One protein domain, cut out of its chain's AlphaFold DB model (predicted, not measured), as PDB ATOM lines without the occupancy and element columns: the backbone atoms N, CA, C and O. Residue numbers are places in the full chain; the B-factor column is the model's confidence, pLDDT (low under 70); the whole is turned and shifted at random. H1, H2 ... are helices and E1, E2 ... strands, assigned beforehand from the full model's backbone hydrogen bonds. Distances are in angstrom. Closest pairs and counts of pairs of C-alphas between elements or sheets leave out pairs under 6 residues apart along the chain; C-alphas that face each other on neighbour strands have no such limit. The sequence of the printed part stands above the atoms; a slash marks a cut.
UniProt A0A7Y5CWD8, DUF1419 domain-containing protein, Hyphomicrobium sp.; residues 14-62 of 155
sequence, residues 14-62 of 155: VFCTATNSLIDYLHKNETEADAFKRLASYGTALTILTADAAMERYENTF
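What this domain is: This is residues 14 to 62 of the 155 residues of the protein "DUF1419 domain-containing protein" of Hyphomicrobium sp. (UniProt A0A7Y5CWD8). A small three-stranded sheet lies between two helices: H2 covers one face, and H1, toward the opposite end of the long axis, grazes the sheet. The 49 printed residues hold E1, E2, H1, E3 and H2 in that order, class mixed; the sheet, E2 E1 E3, is antiparallel. It is compact, radius of gyration of the C-alphas 10.5 A, spanning 31 by 21 by 11 A.

Where its parts are: Find C-alpha 14 at (18.039, 25.796, -41.946), where E1, residues 14 to 16, begins. E2 is residues 21 to 25, 12.0 A; H1 32 to 38; E3 46 to 49. H2, residues 51 to 60, runs 14.1 A to C-alpha 60 at (20.070, 29.042, -59.003).

How they stand to each other: In hairpin E1 and E2, N 14 and O 24 are within hydrogen-bond range at 2.8 A; between E1 and E3, N 15 and O 47, 2.8 A. E2, H1, E3 form a split strand-helix-strand unit, E1 between its strands, crossover right-handed. H2 and the sheet make two layers, helix on one face, height 9.5 A; closest C-alphas to E2 are Ser 21 and Tyr 58, 6.4 A. H1 and H2 are apart; in both, every O i to N i+4 pair is within range.

The domain as a whole: The printed part has no cut and no long link; no printed residue is under 70 in pLDDT.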
ATOM      1  N   VAL A  14      19.121  26.729 -41.678       97.06
ATOM      2  CA  VAL A  14      18.039  25.796 -41.946       97.06
ATOM      3  C   VAL A  14      17.411  26.202 -43.275       97.06
ATOM      4  O   VAL A  14      16.866  27.297 -43.421       97.06
ATOM      5  N   PHE A  15      17.506  25.318 -44.258       97.31
ATOM      6  CA  PHE A  15      17.020  25.528 -45.613       97.31
ATOM      7  C   PHE A  15      15.862  24.581 -45.914       97.31
ATOM      8  O   PHE A  15      15.963  23.376 -45.674       97.31
ATOM      9  N   CYS A  16      14.775  25.106 -46.478       96.62
ATOM     10  CA  CYS A  16      13.662  24.293 -46.948       96.62
ATOM     11  C   CYS A  16      13.861  23.930 -48.420       96.62
ATOM     12  O   CYS A  16      13.808  24.777 -49.311       96.62
ATOM     13  N   THR A  17      14.063  22.643 -48.684       96.44
ATOM     14  CA  THR A  17      14.304  22.123 -50.036       96.44
ATOM     15  C   THR A  17      13.050  22.073 -50.906       96.44
ATOM     16  O   THR A  17      13.181  22.078 -52.127       96.44
ATOM     17  N   ALA A  18      11.854  22.071 -50.307       94.50
ATOM     18  CA  ALA A  18      10.591  22.083 -51.044       94.50
ATOM     19  C   ALA A  18      10.293  23.456 -51.667       94.50
ATOM     20  O   ALA A  18       9.798  23.532 -52.787       94.50
ATOM     21  N   THR A  19      10.616  24.537 -50.956       93.12
ATOM     22  CA  THR A  19      10.368  25.923 -51.391       93.12
ATOM     23  C   THR A  19      11.629  26.635 -51.877       93.12
ATOM     24  O   THR A  19      11.551  27.781 -52.307       93.12
ATOM     25  N   ASN A  20      12.789  25.973 -51.805       94.25
ATOM     26  CA  ASN A  20      14.117  26.545 -52.039       94.25
ATOM     27  C   ASN A  20      14.376  27.834 -51.244       94.25
ATOM     28  O   ASN A  20      14.984  28.767 -51.754       94.25
ATOM     29  N   SER A  21      13.929  27.892 -49.992       92.44
ATOM     30  CA  SER A  21      14.029  29.099 -49.169       92.44
ATOM     31  C   SER A  21      14.927  28.899 -47.955       92.44
ATOM     32  O   SER A  21      14.850  27.883 -47.259       92.44
ATOM     33  N   LEU A  22      15.727  29.920 -47.659       94.25
ATOM     34  CA  LEU A  22      16.442  30.050 -46.394       94.25
ATOM     35  C   LEU A  22      15.431  30.439 -45.310       94.25
ATOM     36  O   LEU A  22      14.751  31.453 -45.443       94.25
ATOM     37  N   ILE A  23      15.287  29.600 -44.284       95.81
ATOM     38  CA  ILE A  23      14.268  29.786 -43.245       95.81
ATOM     39  C   ILE A  23      14.829  30.601 -42.086       95.81
ATOM     40  O   ILE A  23      14.245  31.608 -41.696       95.81
ATOM     41  N   ASP A  24      15.953  30.150 -41.530       95.50
ATOM     42  CA  ASP A  24      16.595  30.773 -40.375       95.50
ATOM     43  C   ASP A  24      18.039  30.268 -40.220       95.50
ATOM     44  O   ASP A  24      18.451  29.306 -40.870       95.50
ATOM     45  N   TYR A  25      18.802  30.876 -39.321       94.62
ATOM     46  CA  TYR A  25      20.106  30.379 -38.899       94.62
ATOM     47  C   TYR A  25      19.970  29.279 -37.841       94.62
ATOM     48  O   TYR A  25      19.085  29.306 -36.983       94.62
ATOM     49  N   LEU A  26      20.916  28.342 -37.838       94.62
ATOM     50  CA  LEU A  26      21.118  27.430 -36.719       94.62
ATOM     51  C   LEU A  26      21.620  28.236 -35.513       94.62
ATOM     52  O   LEU A  26      22.583  29.010 -35.604       94.62
ATOM     53  N   HIS A  27      20.954  28.107 -34.369       92.88
ATOM     54  CA  HIS A  27      21.366  28.817 -33.163       92.88
ATOM     55  C   HIS A  27      22.602  28.155 -32.527       92.88
ATOM     56  O   HIS A  27      22.790  26.948 -32.610       92.88
ATOM     57  N   LYS A  28      23.461  28.943 -31.859       87.88
ATOM     58  CA  LYS A  28      24.792  28.491 -31.383       87.88
ATOM     59  C   LYS A  28      24.779  27.254 -30.471       87.88
ATOM     60  O   LYS A  28      25.758  26.522 -30.456       87.88
ATOM     61  N   ASN A  29      23.701  27.048 -29.716       88.94
ATOM     62  CA  ASN A  29      23.564  25.959 -28.741       88.94
ATOM     63  C   ASN A  29      22.435  24.989 -29.121       88.94
ATOM     64  O   ASN A  29      21.887  24.310 -28.258       88.94
ATOM     65  N   GLU A  30      22.033  24.989 -30.388       91.94
ATOM     66  CA  GLU A  30      20.917  24.202 -30.897       91.94
ATOM     67  C   GLU A  30      21.445  23.060 -31.767       91.94
ATOM     68  O   GLU A  30      22.346  23.258 -32.585       91.94
ATOM     69  N   THR A  31      20.896  21.859 -31.590       94.94
ATOM     70  CA  THR A  31      21.172  20.740 -32.499       94.94
ATOM     71  C   THR A  31      20.304  20.845 -33.753       94.94
ATOM     72  O   THR A  31      19.261  21.494 -33.746       94.94
ATOM     73  N   GLU A  32      20.666  20.156 -34.836       94.19
ATOM     74  CA  GLU A  32      19.837  20.134 -36.053       94.19
ATOM     75  C   GLU A  32      18.409  19.639 -35.769       94.19
ATOM     76  O   GLU A  32      17.432  20.198 -36.265       94.19
ATOM     77  N   ALA A  33      18.275  18.633 -34.900       95.62
ATOM     78  CA  ALA A  33      16.981  18.093 -34.500       95.62
ATOM     79  C   ALA A  33      16.132  19.120 -33.737       95.62
ATOM     80  O   ALA A  33      14.913  19.156 -33.908       95.62
ATOM     81  N   ASP A  34      16.755  19.952 -32.902       96.56
ATOM     82  CA  ASP A  34      16.056  21.018 -32.186       96.56
ATOM     83  C   ASP A  34      15.614  22.123 -33.150       96.56
ATOM     84  O   ASP A  34      14.457  22.547 -33.101       96.56
ATOM     85  N   ALA A  35      16.473  22.486 -34.108       95.94
ATOM     86  CA  ALA A  35      16.145  23.445 -35.158       95.94
ATOM     87  C   ALA A  35      14.968  22.969 -36.023       95.94
ATOM     88  O   ALA A  35      14.037  23.734 -36.285       95.94
ATOM     89  N   PHE A  36      14.947  21.691 -36.411       96.88
ATOM     90  CA  PHE A  36      13.841  21.118 -37.183       96.88
ATOM     91  C   PHE A  36      12.539  21.043 -36.384       96.88
ATOM     92  O   PHE A  36      11.476  21.292 -36.943       96.88
ATOM     93  N   LYS A  37      12.594  20.763 -35.075       96.56
ATOM     94  CA  LYS A  37      11.404  20.832 -34.210       96.56
ATOM     95  C   LYS A  37      10.875  22.260 -34.111       96.56
ATOM     96  O   LYS A  37       9.673  22.473 -34.247       96.56
ATOM     97  N   ARG A  38      11.762  23.238 -33.897       96.25
ATOM     98  CA  ARG A  38      11.412  24.664 -33.815       96.25
ATOM     99  C   ARG A  38      10.779  25.172 -35.109       96.25
ATOM    100  O   ARG A  38       9.845  25.965 -35.058       96.25
ATOM    101  N   LEU A  39      11.271  24.703 -36.253       96.56
ATOM    102  CA  LEU A  39      10.841  25.135 -37.583       96.56
ATOM    103  C   LEU A  39       9.885  24.145 -38.264       96.56
ATOM    104  O   LEU A  39       9.669  24.236 -39.470       96.56
ATOM    105  N   ALA A  40       9.258  23.240 -37.508       95.44
ATOM    106  CA  ALA A  40       8.377  22.204 -38.049       95.44
ATOM    107  C   ALA A  40       7.182  22.756 -38.855       95.44
ATOM    108  O   ALA A  40       6.645  22.059 -39.716       95.44
ATOM    109  N   SER A  41       6.781  24.015 -38.631       95.38
ATOM    110  CA  SER A  41       5.745  24.695 -39.423       95.38
ATOM    111  C   SER A  41       6.121  24.897 -40.897       95.38
ATOM    112  O   SER A  41       5.229  25.064 -41.723       95.38
ATOM    113  N   TYR A  42       7.412  24.848 -41.241       93.94
ATOM    114  CA  TYR A  42       7.907  24.936 -42.620       93.94
ATOM    115  C   TYR A  42       7.946  23.571 -43.331       93.94
ATOM    116  O   TYR A  42       8.376  23.480 -44.482       93.94
ATOM    117  N   GLY A  43       7.468  22.515 -42.667       92.44
ATOM    118  CA  GLY A  43       7.390  21.158 -43.194       92.44
ATOM    119  C   GLY A  43       8.600  20.297 -42.836       92.44
ATOM    120  O   GLY A  43       9.441  20.655 -42.018       92.44
ATOM    121  N   THR A  44       8.670  19.116 -43.449       92.69
ATOM    122  CA  THR A  44       9.703  18.102 -43.172       92.69
ATOM    123  C   THR A  44      10.902  18.178 -44.111       92.69
ATOM    124  O   THR A  44      11.904  17.509 -43.882       92.69
ATOM    125  N   ALA A  45      10.827  18.991 -45.166       96.69
ATOM    126  CA  ALA A  45      11.849  19.103 -46.202       96.69
ATOM    127  C   ALA A  45      13.017  20.028 -45.794       96.69
ATOM    128  O   ALA A  45      13.565  20.745 -46.637       96.69
ATOM    129  N   LEU A  46      13.364  20.041 -44.505       97.12
ATOM    130  CA  LEU A  46      14.394  20.897 -43.924       97.12
ATOM    131  C   LEU A  46      15.754  20.199 -43.929       97.12
ATOM    132  O   LEU A  46      15.863  19.008 -43.650       97.12
ATOM    133  N   THR A  47      16.799  20.964 -44.225       97.25
ATOM    134  CA  THR A  47      18.196  20.528 -44.160       97.25
ATOM    135  C   THR A  47      19.061  21.653 -43.614       97.25
ATOM    136  O   THR A  47      18.683  22.822 -43.691       97.25
ATOM    137  N   ILE A  48      20.240  21.315 -43.101       96.75
ATOM    138  CA  ILE A  48      21.258  22.300 -42.744       96.75
ATOM    139  C   ILE A  48      22.206  22.500 -43.926       96.75
ATOM    140  O   ILE A  48      22.662  21.530 -44.528       96.75
ATOM    141  N   LEU A  49      22.487  23.756 -44.267       95.88
ATOM    142  CA  LEU A  49      23.479  24.156 -45.267       95.88
ATOM    143  C   LEU A  49      24.375  25.255 -44.693       95.88
ATOM    144  O   LEU A  49      24.032  25.894 -43.701       95.88
ATOM    145  N   THR A  50      25.514  25.524 -45.327       94.81
ATOM    146  CA  THR A  50      26.207  26.801 -45.102       94.81
ATOM    147  C   THR A  50      25.375  27.939 -45.700       94.81
ATOM    148  O   THR A  50      24.590  27.713 -46.626       94.81
ATOM    149  N   ALA A  51      25.543  29.166 -45.197       91.25
ATOM    150  CA  ALA A  51      24.851  30.332 -45.752       91.25
ATOM    151  C   ALA A  51      25.133  30.498 -47.258       91.25
ATOM    152  O   ALA A  51      24.199  30.693 -48.034       91.25
ATOM    153  N   ASP A  52      26.389  30.314 -47.678       91.69
ATOM    154  CA  ASP A  52      26.789  30.394 -49.087       91.69
ATOM    155  C   ASP A  52      26.102  29.324 -49.947       91.69
ATOM    156  O   ASP A  52      25.542  29.649 -50.991       91.69
ATOM    157  N   ALA A  53      26.066  28.064 -49.497       93.94
ATOM    158  CA  ALA A  53      25.425  26.982 -50.248       93.94
ATOM    159  C   ALA A  53      23.900  27.158 -50.337       93.94
ATOM    160  O   ALA A  53      23.287  26.830 -51.354       93.94
ATOM    161  N   ALA A  54      23.271  27.683 -49.282       94.81
ATOM    162  CA  ALA A  54      21.849  28.009 -49.295       94.81
ATOM    163  C   ALA A  54      21.533  29.163 -50.253       94.81
ATOM    164  O   ALA A  54      20.566  29.075 -51.009       94.81
ATOM    165  N   MET A  55      22.356  30.217 -50.245       93.69
ATOM    166  CA  MET A  55      22.209  31.347 -51.162       93.69
ATOM    167  C   MET A  55      22.438  30.931 -52.610       93.69
ATOM    168  O   MET A  55      21.609  31.256 -53.451       93.69
ATOM    169  N   GLU A  56      23.482  30.155 -52.900       94.06
ATOM    170  CA  GLU A  56      23.731  29.626 -54.244       94.06
ATOM    171  C   GLU A  56      22.545  28.785 -54.734       94.06
ATOM    172  O   GLU A  56      22.081  28.942 -55.865       94.06
ATOM    173  N   ARG A  57      22.005  27.916 -53.871       95.50
ATOM    174  CA  ARG A  57      20.834  27.105 -54.212       95.50
ATOM    175  C   ARG A  57      19.598  27.958 -54.487       95.50
ATOM    176  O   ARG A  57      18.891  27.666 -55.448       95.50
ATOM    177  N   TYR A  58      19.343  28.981 -53.674       95.12
ATOM    178  CA  TYR A  58      18.250  29.930 -53.885       95.12
ATOM    179  C   TYR A  58      18.434  30.712 -55.191       95.12
ATOM    180  O   TYR A  58      17.547  30.726 -56.032       95.12
ATOM    181  N   GLU A  59      19.605  31.302 -55.420       96.31
ATOM    182  CA  GLU A  59      19.920  32.062 -56.634       96.31
ATOM    183  C   GLU A  59      19.769  31.217 -57.904       96.31
ATOM    184  O   GLU A  59      19.211  31.682 -58.901       96.31
ATOM    185  N   ASN A  60      20.191  29.952 -57.867       96.56
ATOM    186  CA  ASN A  60      20.070  29.042 -59.003       96.56
ATOM    187  C   ASN A  60      18.613  28.806 -59.444       96.56
ATOM    188  O   ASN A  60      18.409  28.474 -60.609       96.56
ATOM    189  N   THR A  61      17.600  29.030 -58.593       96.69
ATOM    190  CA  THR A  61      16.190  28.923 -59.019       96.69
ATOM    191  C   THR A  61      15.719  30.094 -59.880       96.69
ATOM    192  O   THR A  61      14.667  29.997 -60.503       96.69
ATOM    193  N   PHE A  62      16.469  31.199 -59.909       97.38
ATOM    194  CA  PHE A  62      16.152  32.391 -60.705       97.38
ATOM    195  C   PHE A  62      16.961  32.479 -61.994       97.38
ATOM    196  O   PHE A  62      16.681  33.342 -62.823       97.38
TER     197      PHE A  62